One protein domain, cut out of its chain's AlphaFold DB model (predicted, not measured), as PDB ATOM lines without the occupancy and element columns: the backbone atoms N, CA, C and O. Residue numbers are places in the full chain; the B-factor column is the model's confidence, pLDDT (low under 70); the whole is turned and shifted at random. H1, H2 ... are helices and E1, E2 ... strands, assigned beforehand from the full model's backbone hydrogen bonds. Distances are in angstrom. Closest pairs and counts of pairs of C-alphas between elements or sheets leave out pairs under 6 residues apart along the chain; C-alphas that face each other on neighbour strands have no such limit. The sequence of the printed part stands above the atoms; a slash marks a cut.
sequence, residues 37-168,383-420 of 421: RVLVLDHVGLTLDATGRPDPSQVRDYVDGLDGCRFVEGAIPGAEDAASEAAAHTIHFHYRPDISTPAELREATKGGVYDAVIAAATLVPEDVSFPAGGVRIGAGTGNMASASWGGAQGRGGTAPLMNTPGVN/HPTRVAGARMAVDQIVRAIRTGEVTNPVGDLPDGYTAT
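What this domain is: This is residues 37 to 168 and 383 to 420 of the 421 residues of the protein "Phosphoglycerate dehydrogenase" of Salipiger sp. IMCC34102 (UniProt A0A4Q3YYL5). Amid little regular structure, one strongly twisted parallel sheet, E2-E3-E1-E4-E5-E6, curls round H3, with H1 over E2 on the same face. H2 is off it; residues 77-85 stick out. Three named helices and six strands, class mixed, hold 62 of 170 printed residues. It is compact, radius of gyration of the C-alphas 15.0 A, spans 43 by 38 by 33 A.

Where its parts are: Find E1, residues 37-40, from C-alpha 37 at (242.102, 210.609, 227.819), then H1 57-64, E2 69-73, E3 91-95, H2 102-109, E4 116-119, E5 133-136, E6 161-163. H3, 383-403, runs 30.1 A to C-alpha 403 at (249.111, 221.803, 218.620).

How they stand to each other: N 39 of E1 and O 116 of E4 are within hydrogen-bond range, 2.9 A. H3 touches H1 with residues 387-394 alone, at a shallow tilt of 13 degrees, C-alphas 59 and 391 closest, 6.4 A. H1 has 3 of 4 O i to N i+4 pairs within range, H2 and H3 every one.

The domain as a whole: Residues 169-382 are cut out, C-alphas 168 and 383 10.3 A apart; residues 77-88 have pLDDT under 70.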
ATOM      1  N   ARG A  37     243.014 211.739 228.027       94.94
ATOM      2  CA  ARG A  37     242.102 210.609 227.819       94.94
ATOM      3  C   ARG A  37     241.018 210.982 226.819       94.94
ATOM      4  O   ARG A  37     240.214 211.877 227.074       94.94
ATOM      5  N   VAL A  38     240.984 210.269 225.700       97.62
ATOM      6  CA  VAL A  38     239.959 210.387 224.660       97.62
ATOM      7  C   VAL A  38     238.979 209.234 224.829       97.62
ATOM      8  O   VAL A  38     239.375 208.073 224.743       97.62
ATOM      9  N   LEU A  39     237.706 209.534 225.065       98.00
ATOM     10  CA  LEU A  39     236.641 208.536 225.047       98.00
ATOM     11  C   LEU A  39     236.255 208.240 223.597       98.00
ATOM     12  O   LEU A  39     235.874 209.151 222.868       98.00
ATOM     13  N   VAL A  40     236.342 206.986 223.170       98.12
ATOM     14  CA  VAL A  40     235.905 206.552 221.838       98.12
ATOM     15  C   VAL A  40     234.610 205.765 221.990       98.12
ATOM     16  O   VAL A  40     234.616 204.627 222.464       98.12
ATOM     17  N   LEU A  41     233.511 206.407 221.609       95.88
ATOM     18  CA  LEU A  41     232.169 205.844 221.558       95.88
ATOM     19  C   LEU A  41     231.928 205.160 220.210       95.88
ATOM     20  O   LEU A  41     232.597 205.464 219.218       95.88
ATOM     21  N   ASP A  42     230.925 204.281 220.192       94.00
ATOM     22  CA  ASP A  42     230.485 203.510 219.028       94.00
ATOM     23  C   ASP A  42     231.545 202.564 218.442       94.00
ATOM     24  O   ASP A  42     232.737 202.625 218.731       94.00
ATOM     25  N   HIS A  43     231.114 201.659 217.564       94.50
ATOM     26  CA  HIS A  43     232.034 200.773 216.859       94.50
ATOM     27  C   HIS A  43     232.879 201.527 215.825       94.50
ATOM     28  O   HIS A  43     232.348 202.130 214.891       94.50
ATOM     29  N   VAL A  44     234.206 201.432 215.939       93.94
ATOM     30  CA  VAL A  44     235.171 202.056 215.006       93.94
ATOM     31  C   VAL A  44     235.621 201.130 213.871       93.94
ATOM     32  O   VAL A  44     236.297 201.557 212.938       93.94
ATOM     33  N   GLY A  45     235.192 199.870 213.917       91.75
ATOM     34  CA  GLY A  45     235.318 198.885 212.852       91.75
ATOM     35  C   GLY A  45     234.128 197.931 212.902       91.75
ATOM     36  O   GLY A  45     233.675 197.562 213.978       91.75
ATOM     37  N   LEU A  46     233.582 197.598 211.731       89.38
ATOM     38  CA  LEU A  46     232.349 196.801 211.585       89.38
ATOM     39  C   LEU A  46     232.552 195.377 211.035       89.38
ATOM     40  O   LEU A  46     231.586 194.643 210.864       89.38
ATOM     41  N   THR A  47     233.794 194.979 210.745       92.69
ATOM     42  CA  THR A  47     234.103 193.596 210.356       92.69
ATOM     43  C   THR A  47     233.989 192.755 211.608       92.69
ATOM     44  O   THR A  47     234.472 193.173 212.652       92.69
ATOM     45  N   LEU A  48     233.339 191.601 211.521       92.50
ATOM     46  CA  LEU A  48     233.187 190.734 212.679       92.50
ATOM     47  C   LEU A  48     234.464 189.915 212.902       92.50
ATOM     48  O   LEU A  48     235.028 189.367 211.954       92.50
ATOM     49  N   ASP A  49     234.904 189.825 214.153       90.38
ATOM     50  CA  ASP A  49     235.979 188.939 214.586       90.38
ATOM     51  C   ASP A  49     235.526 187.463 214.600       90.38
ATOM     52  O   ASP A  49     234.373 187.126 214.311       90.38
ATOM     53  N   ALA A  50     236.427 186.553 214.982       91.56
ATOM     54  CA  ALA A  50     236.120 185.123 215.099       91.56
ATOM     55  C   ALA A  50     235.004 184.800 216.120       91.56
ATOM     56  O   ALA A  50     234.475 183.690 216.116       91.56
ATOM     57  N   THR A  51     234.645 185.751 216.988       91.44
ATOM     58  CA  THR A  51     233.562 185.642 217.976       91.44
ATOM     59  C   THR A  51     232.260 186.302 217.513       91.44
ATOM     60  O   THR A  51     231.275 186.285 218.248       91.44
ATOM     61  N   GLY A  52     232.228 186.865 216.300       91.50
ATOM     62  CA  GLY A  52     231.065 187.557 215.750       91.50
ATOM     63  C   GLY A  52     230.889 188.992 216.257       91.50
ATOM     64  O   GLY A  52     229.810 189.553 216.079       91.50
ATOM     65  N   ARG A  53     231.905 189.591 216.894       90.12
ATOM     66  CA  ARG A  53     231.850 190.965 217.428       90.12
ATOM     67  C   ARG A  53     232.573 191.951 216.506       90.12
ATOM     68  O   ARG A  53     233.556 191.557 215.885       90.12
ATOM     69  N   PRO A  54     232.140 193.223 216.414       93.00
ATOM     70  CA  PRO A  54     232.829 194.221 215.596       93.00
ATOM     71  C   PRO A  54     234.291 194.424 216.029       93.00
ATOM     72  O   PRO A  54     234.564 194.734 217.190       93.00
ATOM     73  N   ASP A  55     235.216 194.252 215.088       93.81
ATOM     74  CA  ASP A  55     236.663 194.263 215.291       93.81
ATOM     75  C   ASP A  55     237.256 195.683 215.150       93.81
ATOM     76  O   ASP A  55     237.212 196.265 214.057       93.81
ATOM     77  N   PRO A  56     237.855 196.250 216.220       95.56
ATOM     78  CA  PRO A  56     238.514 197.552 216.177       95.56
ATOM     79  C   PRO A  56     239.999 197.488 215.763       95.56
ATOM     80  O   PRO A  56     240.659 198.528 215.781       95.56
ATOM     81  N   SER A  57     240.552 196.316 215.416       95.88
ATOM     82  CA  SER A  57     241.990 196.083 215.153       95.88
ATOM     83  C   SER A  57     242.638 197.128 214.245       95.88
ATOM     84  O   SER A  57     243.624 197.746 214.623       95.88
ATOM     85  N   GLN A  58     242.036 197.437 213.097       97.25
ATOM     86  CA  GLN A  58     242.598 198.414 212.156       97.25
ATOM     87  C   GLN A  58     242.718 199.839 212.712       97.25
ATOM     88  O   GLN A  58     243.541 200.615 212.216       97.25
ATOM     89  N   VAL A  59     241.873 200.215 213.673       97.81
ATOM     90  CA  VAL A  59     241.924 201.526 214.338       97.81
ATOM     91  C   VAL A  59     242.866 201.469 215.534       97.81
ATOM     92  O   VAL A  59     243.632 202.406 215.729       97.81
ATOM     93  N   ARG A  60     242.877 200.357 216.274       97.88
ATOM     94  CA  ARG A  60     243.849 200.074 217.337       97.88
ATOM     95  C   ARG A  60     245.283 200.167 216.820       97.88
ATOM     96  O   ARG A  60     246.038 200.997 217.305       97.88
ATOM     97  N   ASP A  61     245.607 199.407 215.774       98.06
ATOM     98  CA  ASP A  61     246.940 199.380 215.159       98.06
ATOM     99  C   ASP A  61     247.347 200.760 214.632       98.06
ATOM    100  O   ASP A  61     248.515 201.138 214.668       98.06
ATOM    101  N   TYR A  62     246.370 201.534 214.148       98.44
ATOM    102  CA  TYR A  62     246.601 202.902 213.704       98.44
ATOM    103  C   TYR A  62     246.951 203.827 214.873       98.44
ATOM    104  O   TYR A  62     247.943 204.541 214.797       98.44
ATOM    105  N   VAL A  63     246.165 203.792 215.953       98.06
ATOM    106  CA  VAL A  63     246.393 204.593 217.165       98.06
ATOM    107  C   VAL A  63     247.720 204.231 217.828       98.06
ATOM    108  O   VAL A  63     248.486 205.133 218.149       98.06
ATOM    109  N   ASP A  64     248.012 202.941 218.003       96.81
ATOM    110  CA  ASP A  64     249.254 202.460 218.627       96.81
ATOM    111  C   ASP A  64     250.494 202.731 217.752       96.81
ATOM    112  O   ASP A  64     251.621 202.754 218.248       96.81
ATOM    113  N   GLY A  65     250.299 202.966 216.450       97.06
ATOM    114  CA  GLY A  65     251.344 203.409 215.532       97.06
ATOM    115  C   GLY A  65     251.663 204.909 215.607       97.06
ATOM    116  O   GLY A  65     252.673 205.335 215.042       97.06
ATOM    117  N   LEU A  66     250.833 205.720 216.273       96.38
ATOM    118  CA  LEU A  66     251.083 207.150 216.464       96.38
ATOM    119  C   LEU A  66     251.985 207.374 217.684       96.38
ATOM    120  O   LEU A  66     251.717 206.872 218.775       96.38
ATOM    121  N   ASP A  67     253.031 208.188 217.515       93.12
ATOM    122  CA  ASP A  67     253.952 208.543 218.602       93.12
ATOM    123  C   ASP A  67     253.177 209.078 219.809       93.12
ATOM    124  O   ASP A  67     252.354 209.974 219.638       93.12
ATOM    125  N   GLY A  68     253.411 208.534 221.005       91.12
ATOM    126  CA  GLY A  68     252.758 208.948 222.251       91.12
ATOM    127  C   GLY A  68     251.250 208.675 222.346       91.12
ATOM    128  O   GLY A  68     250.593 209.275 223.197       91.12
ATOM    129  N   CYS A  69     250.678 207.820 221.496       95.69
ATOM    130  CA  CYS A  69     249.270 207.420 221.556       95.69
ATOM    131  C   CYS A  69     249.124 205.945 221.952       95.69
ATOM    132  O   CYS A  69     250.001 205.129 221.683       95.69
ATOM    133  N   ARG A  70     248.009 205.601 222.604       96.12
ATOM    134  CA  ARG A  70     247.691 204.216 222.970       96.12
ATOM    135  C   ARG A  70     246.203 203.933 222.856       96.12
ATOM    136  O   ARG A  70     245.396 204.707 223.370       96.12
ATOM    137  N   PHE A  71     245.844 202.804 222.264       96.38
ATOM    138  CA  PHE A  71     244.486 202.279 222.258       96.38
ATOM    139  C   PHE A  71     244.250 201.401 223.491       96.38
ATOM    140  O   PHE A  71     245.028 200.499 223.806       96.38
ATOM    141  N   VAL A  72     243.166 201.666 224.216       94.69
ATOM    142  CA  VAL A  72     242.799 200.968 225.449       94.69
ATOM    143  C   VAL A  72     241.364 200.481 225.315       94.69
ATOM    144  O   VAL A  72     240.448 201.279 225.142       94.69
ATOM    145  N   GLU A  73     241.150 199.173 225.404       91.88
ATOM    146  CA  GLU A  73     239.797 198.618 225.472       91.88
ATOM    147  C   GLU A  73     239.256 198.693 226.901       91.88
ATOM    148  O   GLU A  73     239.924 198.270 227.844       91.88
ATOM    149  N   GLY A  74     238.026 199.183 227.057       86.12
ATOM    150  CA  GLY A  74     237.344 199.189 228.347       86.12
ATOM    151  C   GLY A  74     237.592 200.438 229.198       86.12
ATOM    152  O   GLY A  74     238.056 201.484 228.734       86.12
ATOM    153  N   ALA A  75     237.140 200.361 230.453       79.31
ATOM    154  CA  ALA A  75     237.158 201.483 231.385       79.31
ATOM    155  C   ALA A  75     238.586 201.892 231.776       79.31
ATOM    156  O   ALA A  75     239.542 201.134 231.624       79.31
ATOM    157  N   ILE A  76     238.724 203.107 232.306       80.38
ATOM    158  CA  ILE A  76     239.980 203.565 232.898       80.38
ATOM    159  C   ILE A  76     240.320 202.628 234.078       80.38
ATOM    160  O   ILE A  76     239.455 202.438 234.937       80.38
ATOM    161  N   PRO A  77     241.536 202.052 234.140       67.69
ATOM    162  CA  PRO A  77     241.958 201.223 235.268       67.69
ATOM    163  C   PRO A  77     241.837 201.969 236.604       67.69
ATOM    164  O   PRO A  77     241.980 203.195 236.654       67.69
ATOM    165  N   GLY A  78     241.571 201.238 237.690       58.97
ATOM    166  CA  GLY A  78     241.479 201.810 239.035       58.97
ATOM    167  C   GLY A  78     242.793 202.457 239.493       58.97
ATOM    168  O   GLY A  78     243.852 202.228 238.913       58.97
ATOM    169  N   ALA A  79     242.735 203.262 240.559       54.03
ATOM    170  CA  ALA A  79     243.884 204.015 241.080       54.03
ATOM    171  C   ALA A  79     245.115 203.148 241.434       54.03
ATOM    172  O   ALA A  79     246.226 203.666 241.448       54.03
ATOM    173  N   GLU A  80     244.936 201.846 241.676       43.38
ATOM    174  CA  GLU A  80     246.024 200.902 241.976       43.38
ATOM    175  C   GLU A  80     246.810 200.457 240.725       43.38
ATOM    176  O   GLU A  80     247.998 200.164 240.828       43.38
ATOM    177  N   ASP A  81     246.207 200.519 239.531       44.75
ATOM    178  CA  ASP A  81     246.850 200.176 238.248       44.75
ATOM    179  C   ASP A  81     247.428 201.409 237.521       44.75
ATOM    180  O   ASP A  81     248.066 201.299 236.471       44.75
ATOM    181  N   ALA A  82     247.214 202.609 238.071       49.03
ATOM    182  CA  ALA A  82     247.626 203.885 237.483       49.03
ATOM    183  C   ALA A  82     249.135 204.187 237.629       49.03
ATOM    184  O   ALA A  82     249.616 205.160 237.051       49.03
ATOM    185  N   ALA A  83     249.881 203.346 238.355       42.44
ATOM    186  CA  ALA A  83     251.313 203.500 238.633       42.44
ATOM    187  C   ALA A  83     252.244 202.891 237.559       42.44
ATOM    188  O   ALA A  83     253.412 202.612 237.822       42.44
ATOM    189  N   SER A  84     251.750 202.699 236.334       48.06
ATOM    190  CA  SER A  84     252.599 202.604 235.141       48.06
ATOM    191  C   SER A  84     252.504 203.943 234.416       48.06
ATOM    192  O   SER A  84     251.728 204.117 233.473       48.06
ATOM    193  N   GLU A  85     253.206 204.932 234.974       48.69
ATOM    194  CA  GLU A  85     253.232 206.325 234.531       48.69
ATOM    195  C   GLU A  85     253.771 206.419 233.098       48.69
ATOM    196  O   GLU A  85     254.971 206.541 232.846       48.69
ATOM    197  N   ALA A  86     252.859 206.376 232.129       52.50
ATOM    198  CA  ALA A  86     253.110 206.963 230.829       52.50
ATOM    199  C   ALA A  86     253.376 208.462 231.035       52.50
ATOM    200  O   ALA A  86     252.651 209.127 231.780       52.50
ATOM    201  N   ALA A  87     254.442 208.964 230.407       59.75
ATOM    202  CA  ALA A  87     254.873 210.352 230.499       59.75
ATOM    203  C   ALA A  87     253.683 211.309 230.323       59.75
ATOM    204  O   ALA A  87     252.794 211.036 229.519       59.75
ATOM    205  N   ALA A  88     253.706 212.442 231.028       60.78
ATOM    206  CA  ALA A  88     252.723 213.537 231.047       60.78
ATOM    207  C   ALA A  88     252.255 214.080 229.669       60.78
ATOM    208  O   ALA A  88     251.581 215.104 229.598       60.78
ATOM    209  N   HIS A  89     252.652 213.464 228.556       72.69
ATOM    210  CA  HIS A  89     252.443 213.884 227.174       72.69
ATOM    211  C   HIS A  89     251.817 212.776 226.297       72.69
ATOM    212  O   HIS A  89     251.765 212.929 225.076       72.69
ATOM    213  N   THR A  90     251.346 211.662 226.878       89.88
ATOM    214  CA  THR A  90     250.653 210.603 226.122       89.88
ATOM    215  C   THR A  90     249.144 210.831 226.004       89.88
ATOM    216  O   THR A  90     248.515 211.452 226.866       89.88
ATOM    217  N   ILE A  91     248.551 210.298 224.930       94.62
ATOM    218  CA  ILE A  91     247.108 210.325 224.656       94.62
ATOM    219  C   ILE A  91     246.573 208.889 224.655       94.62
ATOM    220  O   ILE A  91     247.012 208.054 223.868       94.62
ATOM    221  N   HIS A  92     245.623 208.587 225.535       95.62
ATOM    222  CA  HIS A  92     244.999 207.269 225.641       95.62
ATOM    223  C   HIS A  92     243.581 207.303 225.064       95.62
ATOM    224  O   HIS A  92     242.733 208.064 225.529       95.62
ATOM    225  N   PHE A  93     243.319 206.452 224.076       97.62
ATOM    226  CA  PHE A  93     242.017 206.270 223.441       97.62
ATOM    227  C   PHE A  93     241.280 205.118 224.118       97.62
ATOM    228  O   PHE A  93     241.585 203.954 223.872       97.62
ATOM    229  N   HIS A  94     240.319 205.442 224.978       97.25
ATOM    230  CA  HIS A  94     239.498 204.474 225.697       97.25
ATOM    231  C   HIS A  94     238.281 204.080 224.859       97.25
ATOM    232  O   HIS A  94     237.318 204.839 224.751       97.25
ATOM    233  N   TYR A  95     238.328 202.894 224.264       97.50
ATOM    234  CA  TYR A  95     237.275 202.340 223.422       97.50
ATOM    235  C   TYR A  95     236.154 201.721 224.260       97.50
ATOM    236  O   TYR A  95     236.358 200.716 224.950       97.50
ATOM    237  N   ARG A  96     234.973 202.347 224.196       96.56
ATOM    238  CA  ARG A  96     233.761 202.019 224.961       96.56
ATOM    239  C   ARG A  96     232.517 202.020 224.063       96.56
ATOM    240  O   ARG A  96     231.627 202.853 224.243       96.56
ATOM    241  N   PRO A  97     232.432 201.097 223.086       94.50
ATOM    242  CA  PRO A  97     231.260 200.989 222.218       94.50
ATOM    243  C   PRO A  97     230.007 200.513 222.973       94.50
ATOM    244  O   PRO A  97     228.914 200.562 222.426       94.50
ATOM    245  N   ASP A  98     230.166 200.033 224.209       93.00
ATOM    246  CA  ASP A  98     229.094 199.616 225.112       93.00
ATOM    247  C   ASP A  98     228.287 200.791 225.689       93.00
ATOM    248  O   ASP A  98     227.176 200.582 226.164       93.00
ATOM    249  N   ILE A  99     228.815 202.020 225.640       93.44
ATOM    250  CA  ILE A  99     228.110 203.222 226.103       93.44
ATOM    251  C   ILE A  99     227.248 203.767 224.961       93.44
ATOM    252  O   ILE A  99     227.771 204.300 223.977       93.44
ATOM    253  N   SER A 100     225.926 203.675 225.110       86.44
ATOM    254  CA  SER A 100     224.969 204.006 224.045       86.44
ATOM    255  C   SER A 100     223.900 205.022 224.453       86.44
ATOM    256  O   SER A 100     223.317 205.682 223.593       86.44
ATOM    257  N   THR A 101     223.659 205.199 225.756       88.06
ATOM    258  CA  THR A 101     222.628 206.108 226.274       88.06
ATOM    259  C   THR A 101     223.219 207.338 226.974       88.06
ATOM    260  O   THR A 101     224.318 207.278 227.536       88.06
ATOM    261  N   PRO A 102     222.473 208.462 227.047       90.00
ATOM    262  CA  PRO A 102     222.892 209.625 227.830       90.00
ATOM    263  C   PRO A 102     223.138 209.313 229.312       90.00
ATOM    264  O   PRO A 102     224.016 209.912 229.929       90.00
ATOM    265  N   ALA A 103     222.377 208.381 229.897       91.88
ATOM    266  CA  ALA A 103     222.545 207.976 231.291       91.88
ATOM    267  C   ALA A 103     223.876 207.238 231.513       91.88
ATOM    268  O   ALA A 103     224.628 207.593 232.420       91.88
ATOM    269  N   GLU A 104     224.201 206.272 230.649       93.94
ATOM    270  CA  GLU A 104     225.485 205.558 230.681       93.94
ATOM    271  C   GLU A 104     226.663 206.514 230.468       93.94
ATOM    272  O   GLU A 104     227.670 206.424 231.172       93.94
ATOM    273  N   LEU A 105     226.529 207.463 229.535       94.88
ATOM    274  CA  LEU A 105     227.582 208.429 229.240       94.88
ATOM    275  C   LEU A 105     227.850 209.372 230.423       94.88
ATOM    276  O   LEU A 105     229.012 209.632 230.741       94.88
ATOM    277  N   ARG A 106     226.807 209.849 231.116       95.25
ATOM    278  CA  ARG A 106     226.954 210.661 232.340       95.25
ATOM    279  C   ARG A 106     227.695 209.913 233.438       95.25
ATOM    280  O   ARG A 106     228.594 210.476 234.057       95.25
ATOM    281  N   GLU A 107     227.347 208.649 233.669       94.56
ATOM    282  CA  GLU A 107     228.018 207.851 234.695       94.56
ATOM    283  C   GLU A 107     229.482 207.586 234.317       94.56
ATOM    284  O   GLU A 107     230.377 207.778 235.137       94.56
ATOM    285  N   ALA A 108     229.756 207.238 233.057       92.62
ATOM    286  CA  ALA A 108     231.112 206.966 232.591       92.62
ATOM    287  C   ALA A 108     232.036 208.196 232.613       92.62
ATOM    288  O   ALA A 108     233.249 208.043 232.743       92.62
ATOM    289  N   THR A 109     231.485 209.403 232.468       93.12
ATOM    290  CA  THR A 109     232.243 210.670 232.416       93.12
ATOM    291  C   THR A 109     232.300 211.403 233.758       93.12
ATOM    292  O   THR A 109     232.963 212.441 233.878       93.12
ATOM    293  N   LYS A 110     231.650 210.856 234.790       90.31
ATOM    294  CA  LYS A 110     231.581 211.426 236.135       90.31
ATOM    295  C   LYS A 110     232.968 211.767 236.678       90.31
ATOM    296  O   LYS A 110     233.910 210.989 236.575       90.31
ATOM    297  N   GLY A 111     233.091 212.955 237.270       84.62
ATOM    298  CA  GLY A 111     234.361 213.450 237.810       84.62
ATOM    299  C   GLY A 111     235.342 213.991 236.763       84.62
ATOM    300  O   GLY A 111     236.484 214.264 237.117       84.62
ATOM    301  N   GLY A 112     234.927 214.159 235.498       85.19
ATOM    302  CA  GLY A 112     235.774 214.762 234.460       85.19
ATOM    303  C   GLY A 112     236.960 213.875 234.080       85.19
ATOM    304  O   GLY A 112     238.079 214.350 233.896       85.19
ATOM    305  N   VAL A 113     236.730 212.561 234.029       89.69
ATOM    306  CA  VAL A 113     237.786 211.559 233.815       89.69
ATOM    307  C   VAL A 113     238.268 211.459 232.364       89.69
ATOM    308  O   VAL A 113     239.320 210.860 232.134       89.69
ATOM    309  N   TYR A 114     237.531 212.050 231.418       94.94
ATOM    310  CA  TYR A 114     237.875 212.146 229.999       94.94
ATOM    311  C   TYR A 114     238.035 213.605 229.580       94.94
ATOM    312  O   TYR A 114     237.291 214.475 230.026       94.94
ATOM    313  N   ASP A 115     238.995 213.852 228.694       96.06
ATOM    314  CA  ASP A 115     239.334 215.188 228.210       96.06
ATOM    315  C   ASP A 115     238.698 215.464 226.843       96.06
ATOM    316  O   ASP A 115     238.307 216.591 226.563       96.06
ATOM    317  N   ALA A 116     238.559 214.442 225.999       98.06
ATOM    318  CA  ALA A 116     237.998 214.549 224.655       98.06
ATOM    319  C   ALA A 116     237.087 213.360 224.321       98.06
ATOM    320  O   ALA A 116     237.140 212.328 224.995       98.06
ATOM    321  N   VAL A 117     236.292 213.485 223.254       98.44
ATOM    322  CA  VAL A 117     235.413 212.408 222.769       98.44
ATOM    323  C   VAL A 117     235.467 212.229 221.254       98.44
ATOM    324  O   VAL A 117     235.527 213.193 220.493       98.44
ATOM    325  N   ILE A 118     235.399 210.980 220.809       98.38
ATOM    326  CA  ILE A 118     235.074 210.592 219.438       98.38
ATOM    327  C   ILE A 118     233.754 209.828 219.494       98.38
ATOM    328  O   ILE A 118     233.645 208.878 220.265       98.38
ATOM    329  N   ALA A 119     232.770 210.222 218.690       95.94
ATOM    330  CA  ALA A 119     231.476 209.543 218.618       95.94
ATOM    331  C   ALA A 119     231.055 209.284 217.172       95.94
ATOM    332  O   ALA A 119     231.345 210.083 216.277       95.94
ATOM    333  N   ALA A 120     230.341 208.185 216.949       92.12
ATOM    334  CA  ALA A 120     229.505 207.984 215.781       92.12
ATOM    335  C   ALA A 120     228.041 208.279 216.151       92.12
ATOM    336  O   ALA A 120     227.695 209.447 216.244       92.12
ATOM    337  N   ALA A 121     227.174 207.296 216.368       87.44
ATOM    338  CA  ALA A 121     225.741 207.534 216.546       87.44
ATOM    339  C   ALA A 121     225.361 208.025 217.954       87.44
ATOM    340  O   ALA A 121     224.363 208.736 218.090       87.44
ATOM    341  N   THR A 122     226.143 207.695 218.988       90.44
ATOM    342  CA  THR A 122     225.798 208.003 220.384       90.44
ATOM    343  C   THR A 122     225.538 209.497 220.613       90.44
ATOM    344  O   THR A 122     226.317 210.356 220.195       90.44
ATOM    345  N   LEU A 123     224.436 209.818 221.301       90.56
ATOM    346  CA  LEU A 123     224.093 211.183 221.706       90.56
ATOM    347  C   LEU A 123     224.977 211.629 222.876       90.56
ATOM    348  O   LEU A 123     224.888 211.082 223.975       90.56
ATOM    349  N   VAL A 124     225.778 212.670 222.655       95.12
ATOM    350  CA  VAL A 124     226.515 213.380 223.704       95.12
ATOM    351  C   VAL A 124     225.628 214.508 224.237       95.12
ATOM    352  O   VAL A 124     225.401 215.470 223.500       95.12
ATOM    353  N   PRO A 125     225.100 214.422 225.472       94.38
ATOM    354  CA  PRO A 125     224.176 215.417 225.999       94.38
ATOM    355  C   PRO A 125     224.903 216.703 226.419       94.38
ATOM    356  O   PRO A 125     226.118 216.715 226.623       94.38
ATOM    357  N   GLU A 126     224.138 217.785 226.561       95.75
ATOM    358  CA  GLU A 126     224.637 219.129 226.890       95.75
ATOM    359  C   GLU A 126     225.463 219.175 228.181       95.75
ATOM    360  O   GLU A 126     226.483 219.861 228.240       95.75
ATOM    361  N   ASP A 127     225.052 218.406 229.188       95.44
ATOM    362  CA  ASP A 127     225.614 218.417 230.537       95.44
ATOM    363  C   ASP A 127     226.903 217.592 230.703       95.44
ATOM    364  O   ASP A 127     227.522 217.619 231.767       95.44
ATOM    365  N   VAL A 128     227.345 216.882 229.660       96.31
ATOM    366  CA  VAL A 128     228.608 216.125 229.659       96.31
ATOM    367  C   VAL A 128     229.710 216.966 229.023       96.31
ATOM    368  O   VAL A 128     229.541 217.466 227.914       96.31
ATOM    369  N   SER A 129     230.857 217.104 229.698       95.06
ATOM    370  CA  SER A 129     231.942 218.010 229.295       95.06
ATOM    371  C   SER A 129     233.204 217.282 228.825       95.06
ATOM    372  O   SER A 129     233.680 216.363 229.487       95.06
ATOM    373  N   PHE A 130     233.797 217.782 227.740       96.94
ATOM    374  CA  PHE A 130     235.057 217.346 227.137       96.94
ATOM    375  C   PHE A 130     235.948 218.568 226.829       96.94
ATOM    376  O   PHE A 130     235.845 219.157 225.748       96.94
ATOM    377  N   PRO A 131     236.806 218.999 227.774       95.19
ATOM    378  CA  PRO A 131     237.548 220.262 227.675       95.19
ATOM    379  C   PRO A 131     238.577 220.333 226.534       95.19
ATOM    380  O   PRO A 131     238.982 221.428 226.162       95.19
ATOM    381  N   ALA A 132     239.005 219.200 225.978       95.38
ATOM    382  CA  ALA A 132     239.980 219.122 224.890       95.38
ATOM    383  C   ALA A 132     239.345 218.924 223.498       95.38
ATOM    384  O   ALA A 132     240.067 218.903 222.500       95.38
ATOM    385  N   GLY A 133     238.014 218.820 223.412       97.00
ATOM    386  CA  GLY A 133     237.265 218.824 222.154       97.00
ATOM    387  C   GLY A 133     236.525 217.528 221.837       97.00
ATOM    388  O   GLY A 133     236.595 216.532 222.561       97.00
ATOM    389  N   GLY A 134     235.791 217.555 220.727       97.94
ATOM    390  CA  GLY A 134     234.991 216.432 220.253       97.94
ATOM    391  C   GLY A 134     235.100 216.234 218.746       97.94
ATOM    392  O   GLY A 134     235.171 217.204 217.990       97.94
ATOM    393  N   VAL A 135     235.075 214.979 218.296       98.25
ATOM    394  CA  VAL A 135     234.996 214.640 216.870       98.25
ATOM    395  C   VAL A 135     233.830 213.701 216.593       98.25
ATOM    396  O   VAL A 135     233.716 212.633 217.190       98.25
ATOM    397  N   ARG A 136     232.995 214.063 215.622       96.19
ATOM    398  CA  ARG A 136     231.938 213.195 215.095       96.19
ATOM    399  C   ARG A 136     232.421 212.435 213.860       96.19
ATOM    400  O   ARG A 136     232.845 213.050 212.884       96.19
ATOM    401  N   ILE A 137     232.300 211.105 213.867       94.44
ATOM    402  CA  ILE A 137     232.593 210.243 212.710       94.44
ATOM    403  C   ILE A 137     231.449 210.335 211.690       94.44
ATOM    404  O   ILE A 137     230.565 209.490 211.648       94.44
ATOM    405  N   GLY A 138     231.424 211.385 210.888       89.81
ATOM    406  CA  GLY A 138     230.372 211.680 209.921       89.81
ATOM    407  C   GLY A 138     230.326 213.173 209.635       89.81
ATOM    408  O   GLY A 138     231.120 213.931 210.178       89.81
ATOM    409  N   ALA A 139     229.409 213.619 208.776       86.06
ATOM    410  CA  ALA A 139     229.295 215.042 208.438       86.06
ATOM    411  C   ALA A 139     228.337 215.814 209.364       86.06
ATOM    412  O   ALA A 139     228.563 216.988 209.641       86.06
ATOM    413  N   GLY A 140     227.247 215.187 209.815       83.94
ATOM    414  CA  GLY A 140     226.272 215.818 210.709       83.94
ATOM    415  C   GLY A 140     226.665 215.682 212.172       83.94
ATOM    416  O   GLY A 140     227.088 214.609 212.576       83.94
ATOM    417  N   THR A 141     226.479 216.743 212.956       88.81
ATOM    418  CA  THR A 141     226.819 216.823 214.390       88.81
ATOM    419  C   THR A 141     225.595 216.972 215.298       88.81
ATOM    420  O   THR A 141     225.722 217.410 216.436       88.81
ATOM    421  N   GLY A 142     224.401 216.606 214.817       85.06
ATOM    422  CA  GLY A 142     223.144 216.729 215.573       85.06
ATOM    423  C   GLY A 142     223.163 216.026 216.936       85.06
ATOM    424  O   GLY A 142     222.544 216.500 217.880       85.06
ATOM    425  N   ASN A 143     223.935 214.945 217.056       87.12
ATOM    426  CA  ASN A 143     224.110 214.167 218.280       87.12
ATOM    427  C   ASN A 143     225.234 214.680 219.205       87.12
ATOM    428  O   ASN A 143     225.511 214.060 220.224       87.12
ATOM    429  N   MET A 144     225.893 215.791 218.873       94.44
ATOM    430  CA  MET A 144     226.999 216.361 219.651       94.44
ATOM    431  C   MET A 144     226.512 217.587 220.436       94.44
ATOM    432  O   MET A 144     226.865 218.713 220.106       94.44
ATOM    433  N   ALA A 145     225.669 217.409 221.454       94.44
ATOM    434  CA  ALA A 145     224.992 218.516 222.141       94.44
ATOM    435  C   ALA A 145     225.786 219.164 223.296       94.44
ATOM    436  O   ALA A 145     225.313 220.155 223.840       94.44
ATOM    437  N   SER A 146     226.969 218.648 223.658       96.50
ATOM    438  CA  SER A 146     227.778 219.149 224.787       96.50
ATOM    439  C   SER A 146     227.971 220.670 224.789       96.50
ATOM    440  O   SER A 146     228.307 221.282 223.768       96.50
ATOM    441  N   ALA A 147     227.871 221.269 225.977       95.81
ATOM    442  CA  ALA A 147     228.214 222.667 226.202       95.81
ATOM    443  C   ALA A 147     229.707 222.972 225.965       95.81
ATOM    444  O   ALA A 147     230.047 224.126 225.703       95.81
ATOM    445  N   SER A 148     230.601 221.970 225.973       96.44
ATOM    446  CA  SER A 148     232.040 222.176 225.736       96.44
ATOM    447  C   SER A 148     232.336 222.869 224.413       96.44
ATOM    448  O   SER A 148     233.271 223.655 224.345       96.44
ATOM    449  N   TRP A 149     231.522 222.639 223.389       95.75
ATOM    450  CA  TRP A 149     231.610 223.311 222.092       95.75
ATOM    451  C   TRP A 149     230.342 224.118 221.769       95.75
ATOM    452  O   TRP A 149     230.183 224.591 220.653       95.75
ATOM    453  N   GLY A 150     229.432 224.313 222.728       91.81
ATOM    454  CA  GLY A 150     228.220 225.112 222.525       91.81
ATOM    455  C   GLY A 150     227.133 224.419 221.691       91.81
ATOM    456  O   GLY A 150     226.454 225.048 220.878       91.81
ATOM    457  N   GLY A 151     226.971 223.105 221.867       90.75
ATOM    458  CA  GLY A 151     225.886 222.330 221.264       90.75
ATOM    459  C   GLY A 151     226.158 221.818 219.849       90.75
ATOM    460  O   GLY A 151     227.228 222.012 219.283       90.75
ATOM    461  N   ALA A 152     225.159 221.184 219.232       88.62
ATOM    462  CA  ALA A 152     225.295 220.496 217.938       88.62
ATOM    463  C   ALA A 152     225.807 221.376 216.779       88.62
ATOM    464  O   ALA A 152     226.296 220.859 215.774       88.62
ATOM    465  N   GLN A 153     225.686 222.699 216.901       88.62
ATOM    466  CA  GLN A 153     226.161 223.672 215.913       88.62
ATOM    467  C   GLN A 153     227.585 224.171 216.184       88.62
ATOM    468  O   GLN A 153     228.116 224.911 215.358       88.62
ATOM    469  N   GLY A 154     228.185 223.794 217.316       89.44
ATOM    470  CA  GLY A 154     229.546 224.158 217.687       89.44
ATOM    471  C   GLY A 154     229.737 225.642 218.019       89.44
ATOM    472  O   GLY A 154     230.780 226.188 217.688       89.44
ATOM    473  N   ARG A 155     228.736 226.349 218.568       89.94
ATOM    474  CA  ARG A 155     228.795 227.817 218.738       89.94
ATOM    475  C   ARG A 155     228.866 228.242 220.199       89.94
ATOM    476  O   ARG A 155     227.919 228.024 220.947       89.94
ATOM    477  N   GLY A 156     229.947 228.926 220.574       87.88
ATOM    478  CA  GLY A 156     230.098 229.545 221.897       87.88
ATOM    479  C   GLY A 156     230.643 228.650 223.019       87.88
ATOM    480  O   GLY A 156     230.568 229.049 224.178       87.88
ATOM    481  N   GLY A 157     231.187 227.469 222.709       91.62
ATOM    482  CA  GLY A 157     231.914 226.648 223.686       91.62
ATOM    483  C   GLY A 157     233.401 227.007 223.825       91.62
ATOM    484  O   GLY A 157     233.920 227.872 223.123       91.62
ATOM    485  N   THR A 158     234.095 226.319 224.733       94.88
ATOM    486  CA  THR A 158     235.524 226.516 225.043       94.88
ATOM    487  C   THR A 158     236.448 225.492 224.380       94.88
ATOM    488  O   THR A 158     237.664 225.627 224.461       94.88
ATOM    489  N   ALA A 159     235.891 224.457 223.753       96.19
ATOM    490  CA  ALA A 159     236.611 223.376 223.092       96.19
ATOM    491  C   ALA A 159     236.116 223.209 221.643       96.19
ATOM    492  O   ALA A 159     234.957 223.513 221.351       96.19
ATOM    493  N   PRO A 160     236.964 222.748 220.710       97.25
ATOM    494  CA  PRO A 160     236.583 222.623 219.311       97.25
ATOM    495  C   PRO A 160     235.667 221.416 219.092       97.25
ATOM    496  O   PRO A 160     235.900 220.330 219.631       97.25
ATOM    497  N   LEU A 161     234.673 221.591 218.221       97.69
ATOM    498  CA  LEU A 161     233.926 220.496 217.611       97.69
ATOM    499  C   LEU A 161     234.426 220.277 216.186       97.69
ATOM    500  O   LEU A 161     234.582 221.222 215.413       97.69
ATOM    501  N   MET A 162     234.654 219.021 215.827       97.50
ATOM    502  CA  MET A 162     235.089 218.609 214.497       97.50
ATOM    503  C   MET A 162     234.201 217.489 213.964       97.50
ATOM    504  O   MET A 162     233.508 216.794 214.712       97.50
ATOM    505  N   ASN A 163     234.253 217.275 212.656       95.81
ATOM    506  CA  ASN A 163     233.560 216.177 211.993       95.81
ATOM    507  C   ASN A 163     234.468 215.504 210.941       95.81
ATOM    508  O   ASN A 163     235.602 215.938 210.732       95.81
ATOM    509  N   THR A 164     234.018 214.423 210.300       94.69
ATOM    510  CA  THR A 164     234.796 213.696 209.272       94.69
ATOM    511  C   THR A 164     234.048 213.665 207.932       94.69
ATOM    512  O   THR A 164     233.523 212.639 207.492       94.69
ATOM    513  N   PRO A 165     233.920 214.819 207.258       90.69
ATOM    514  CA  PRO A 165     233.061 214.946 206.094       90.69
ATOM    515  C   PRO A 165     233.648 214.199 204.892       90.69
ATOM    516  O   PRO A 165     234.841 214.252 204.611       90.69
ATOM    517  N   GLY A 166     232.782 213.553 204.111       88.88
ATOM    518  CA  GLY A 166     233.158 212.936 202.837       88.88
ATOM    519  C   GLY A 166     233.645 211.493 202.919       88.88
ATOM    520  O   GLY A 166     233.532 210.807 201.908       88.88
ATOM    521  N   VAL A 167     234.073 210.993 204.085       89.31
ATOM    522  CA  VAL A 167     234.522 209.590 204.227       89.31
ATOM    523  C   VAL A 167     233.456 208.592 203.774       89.31
ATOM    524  O   VAL A 167     233.778 207.578 203.168       89.31
ATOM    525  N   ASN A 168     232.183 208.928 203.987       88.75
ATOM    526  CA  ASN A 168     231.042 208.071 203.694       88.75
ATOM    527  C   ASN A 168     230.265 208.433 202.423       88.75
ATOM    528  O   ASN A 168     229.260 207.795 202.117       88.75
ATOM    529  N   HIS A 383     232.137 198.975 206.592       84.69
ATOM    530  CA  HIS A 383     233.358 198.766 207.371       84.69
ATOM    531  C   HIS A 383     234.539 199.651 206.919       84.69
ATOM    532  O   HIS A 383     235.097 200.341 207.778       84.69
ATOM    533  N   PRO A 384     234.924 199.694 205.624       90.06
ATOM    534  CA  PRO A 384     236.025 200.543 205.167       90.06
ATOM    535  C   PRO A 384     235.822 202.027 205.494       90.06
ATOM    536  O   PRO A 384     236.734 202.683 206.000       90.06
ATOM    537  N   THR A 385     234.618 202.545 205.257       90.31
ATOM    538  CA  THR A 385     234.245 203.927 205.571       90.31
ATOM    539  C   THR A 385     234.323 204.209 207.069       90.31
ATOM    540  O   THR A 385     234.845 205.254 207.467       90.31
ATOM    541  N   ARG A 386     233.832 203.290 207.913       92.38
ATOM    542  CA  ARG A 386     233.857 203.459 209.371       92.38
ATOM    543  C   ARG A 386     235.287 203.532 209.903       92.38
ATOM    544  O   ARG A 386     235.586 204.433 210.684       92.38
ATOM    545  N   VAL A 387     236.176 202.665 209.417       95.06
ATOM    546  CA  VAL A 387     237.605 202.694 209.773       95.06
ATOM    547  C   VAL A 387     238.263 203.991 209.293       95.06
ATOM    548  O   VAL A 387     238.969 204.640 210.063       95.06
ATOM    549  N   ALA A 388     238.014 204.410 208.047       95.25
ATOM    550  CA  ALA A 388     238.569 205.652 207.507       95.25
ATOM    551  C   ALA A 388     238.110 206.886 208.304       95.25
ATOM    552  O   ALA A 388     238.923 207.745 208.644       95.25
ATOM    553  N   GLY A 389     236.823 206.946 208.655       95.38
ATOM    554  CA  GLY A 389     236.263 207.998 209.496       95.38
ATOM    555  C   GLY A 389     236.841 208.006 210.911       95.38
ATOM    556  O   GLY A 389     237.153 209.077 211.424       95.38
ATOM    557  N   ALA A 390     237.041 206.840 211.527       96.94
ATOM    558  CA  ALA A 390     237.663 206.742 212.845       96.94
ATOM    559  C   ALA A 390     239.127 207.210 212.831       96.94
ATOM    560  O   ALA A 390     239.526 207.982 213.699       96.94
ATOM    561  N   ARG A 391     239.916 206.818 211.819       97.81
ATOM    562  CA  ARG A 391     241.309 207.279 211.656       97.81
ATOM    563  C   ARG A 391     241.395 208.791 211.478       97.81
ATOM    564  O   ARG A 391     242.165 209.444 212.169       97.81
ATOM    565  N   MET A 392     240.535 209.351 210.630       97.56
ATOM    566  CA  MET A 392     240.440 210.799 210.466       97.56
ATOM    567  C   MET A 392     240.072 211.489 211.786       97.56
ATOM    568  O   MET A 392     240.638 212.524 212.116       97.56
ATOM    569  N   ALA A 393     239.156 210.917 212.574       98.12
ATOM    570  CA  ALA A 393     238.804 211.480 213.873       98.12
ATOM    571  C   ALA A 393     239.970 211.447 214.873       98.12
ATOM    572  O   ALA A 393     240.185 212.427 215.587       98.12
ATOM    573  N   VAL A 394     240.746 210.359 214.879       98.50
ATOM    574  CA  VAL A 394     241.984 210.233 215.661       98.50
ATOM    575  C   VAL A 394     242.980 211.322 215.266       98.50
ATOM    576  O   VAL A 394     243.428 212.065 216.136       98.50
ATOM    577  N   ASP A 395     243.277 211.486 213.976       97.88
ATOM    578  CA  ASP A 395     244.218 212.510 213.502       97.88
ATOM    579  C   ASP A 395     243.813 213.913 213.951       97.88
ATOM    580  O   ASP A 395     244.628 214.680 214.470       97.88
ATOM    581  N   GLN A 396     242.530 214.235 213.791       97.44
ATOM    582  CA  GLN A 396     241.978 215.533 214.156       97.44
ATOM    583  C   GLN A 396     242.102 215.814 215.648       97.44
ATOM    584  O   GLN A 396     242.567 216.889 216.028       97.44
ATOM    585  N   ILE A 397     241.724 214.855 216.499       97.88
ATOM    586  CA  ILE A 397     241.755 215.079 217.944       97.88
ATOM    587  C   ILE A 397     243.187 215.104 218.482       97.88
ATOM    588  O   ILE A 397     243.498 215.945 219.321       97.88
ATOM    589  N   VAL A 398     244.091 214.261 217.961       97.44
ATOM    590  CA  VAL A 398     245.520 214.289 218.327       97.44
ATOM    591  C   VAL A 398     246.123 215.642 217.980       97.44
ATOM    592  O   VAL A 398     246.812 216.247 218.803       97.44
ATOM    593  N   ARG A 399     245.850 216.138 216.770       96.31
ATOM    594  CA  ARG A 399     246.364 217.422 216.303       96.31
ATOM    595  C   ARG A 399     245.830 218.582 217.144       96.31
ATOM    596  O   ARG A 399     246.631 219.406 217.597       96.31
ATOM    597  N   ALA A 400     244.528 218.590 217.429       96.38
ATOM    598  CA  ALA A 400     243.898 219.593 218.282       96.38
ATOM    599  C   ALA A 400     244.499 219.591 219.698       96.38
ATOM    600  O   ALA A 400     244.867 220.650 220.200       96.38
ATOM    601  N   ILE A 401     244.680 218.413 220.309       95.12
ATOM    602  CA  ILE A 401     245.266 218.263 221.652       95.12
ATOM    603  C   ILE A 401     246.724 218.744 221.690       95.12
ATOM    604  O   ILE A 401     247.120 219.438 222.623       95.12
ATOM    605  N   ARG A 402     247.540 218.372 220.696       93.38
ATOM    606  CA  ARG A 402     248.991 218.634 220.718       93.38
ATOM    607  C   ARG A 402     249.372 220.045 220.312       93.38
ATOM    608  O   ARG A 402     250.344 220.586 220.826       93.38
ATOM    609  N   THR A 403     248.667 220.594 219.331       93.88
ATOM    610  CA  THR A 403     249.111 221.803 218.620       93.88
ATOM    611  C   THR A 403     248.064 222.906 218.587       93.88
ATOM    612  O   THR A 403     248.374 224.016 218.162       93.88
ATOM    613  N   GLY A 404     246.824 222.613 218.989       94.94
ATOM    614  CA  GLY A 404     245.685 223.504 218.772       94.94
ATOM    615  C   GLY A 404     245.240 223.582 217.306       94.94
ATOM    616  O   GLY A 404     244.294 224.297 216.990       94.94
ATOM    617  N   GLU A 405     245.878 222.867 216.377       96.88
ATOM    618  CA  GLU A 405     245.465 222.888 214.975       96.88
ATOM    619  C   GLU A 405     244.234 221.997 214.755       96.88
ATOM    620  O   GLU A 405     244.210 220.823 215.121       96.88
ATOM    621  N   VAL A 406     243.210 222.565 214.120       96.06
ATOM    622  CA  VAL A 406     241.906 221.937 213.891       96.06
ATOM    623  C   VAL A 406     241.654 221.817 212.391       96.06
ATOM    624  O   VAL A 406     241.895 222.760 211.637       96.06
ATOM    625  N   THR A 407     241.145 220.673 211.940       95.12
ATOM    626  CA  THR A 407     240.608 220.496 210.580       95.12
ATOM    627  C   THR A 407     239.139 220.123 210.655       95.12
ATOM    628  O   THR A 407     238.706 219.485 211.609       95.12
ATOM    629  N   ASN A 408     238.377 220.533 209.640       94.75
ATOM    630  CA  ASN A 408     236.921 220.369 209.591       94.75
ATOM    631  C   ASN A 408     236.205 220.849 210.874       94.75
ATOM    632  O   ASN A 408     235.426 220.087 211.457       94.75
ATOM    633  N   PRO A 409     236.469 222.090 211.337       95.62
ATOM    634  CA  PRO A 409     235.761 222.636 212.484       95.62
ATOM    635  C   PRO A 409     234.267 222.759 212.176       95.62
ATOM    636  O   PRO A 409     233.864 223.089 211.056       95.62
ATOM    637  N   VAL A 410     233.453 222.541 213.200       93.38
ATOM    638  CA  VAL A 410     232.017 222.794 213.188       93.38
ATOM    639  C   VAL A 410     231.741 223.965 214.114       93.38
ATOM    640  O   VAL A 410     232.082 223.912 215.290       93.38
ATOM    641  N   GLY A 411     231.106 225.004 213.573       91.25
ATOM    642  CA  GLY A 411     230.778 226.211 214.324       91.25
ATOM    643  C   GLY A 411     231.973 227.134 214.542       91.25
ATOM    644  O   GLY A 411     232.766 227.364 213.625       91.25
ATOM    645  N   ASP A 412     232.037 227.707 215.736       91.19
ATOM    646  CA  ASP A 412     233.058 228.655 216.154       91.19
ATOM    647  C   ASP A 412     234.335 227.919 216.571       91.19
ATOM    648  O   ASP A 412     234.310 226.777 217.032       91.19
ATOM    649  N   LEU A 413     235.471 228.598 216.425       93.19
ATOM    650  CA  LEU A 413     236.753 228.089 216.887       93.19
ATOM    651  C   LEU A 413     237.163 228.844 218.162       93.19
ATOM    652  O   LEU A 413     237.354 230.058 218.076       93.19
ATOM    653  N   PRO A 414     237.285 228.168 219.320       91.81
ATOM    654  CA  PRO A 414     237.679 228.819 220.568       91.81
ATOM    655  C   PRO A 414     239.119 229.342 220.541       91.81
ATOM    656  O   PRO A 414     239.955 228.878 219.758       91.81
ATOM    657  N   ASP A 415     239.424 230.268 221.454       90.06
ATOM    658  CA  ASP A 415     240.783 230.775 221.657       90.06
ATOM    659  C   ASP A 415     241.774 229.631 221.932       90.06
ATOM    660  O   ASP A 415     241.471 228.665 222.630       90.06
ATOM    661  N   GLY A 416     242.981 229.744 221.373       88.38
ATOM    662  CA  GLY A 416     244.018 228.709 221.475       88.38
ATOM    663  C   GLY A 416     243.981 227.655 220.365       88.38
ATOM    664  O   GLY A 416     244.936 226.889 220.242       88.38
ATOM    665  N   TYR A 417     242.954 227.659 219.507       94.25
ATOM    666  CA  TYR A 417     242.871 226.774 218.345       94.25
ATOM    667  C   TYR A 417     243.039 227.527 217.020       94.25
ATOM    668  O   TYR A 417     242.689 228.698 216.887       94.25
ATOM    669  N   THR A 418     243.589 226.858 216.004       96.00
ATOM    670  CA  THR A 418     243.773 227.414 214.652       96.00
ATOM    671  C   THR A 418     243.234 226.458 213.595       96.00
ATOM    672  O   THR A 418     243.667 225.312 213.501       96.00
ATOM    673  N   ALA A 419     242.305 226.930 212.761       92.69
ATOM    674  CA  ALA A 419     241.780 226.140 211.654       92.69
ATOM    675  C   ALA A 419     242.825 226.019 210.540       92.69
ATOM    676  O   ALA A 419     243.378 227.014 210.068       92.69
ATOM    677  N   THR A 420     243.048 224.796 210.077       87.69
ATOM    678  CA  THR A 420     243.906 224.497 208.930       87.69
ATOM    679  C   THR A 420     243.054 223.979 207.776       87.69
ATOM    680  O   THR A 420     242.019 223.345 207.992       87.69
TER     681      THR A 420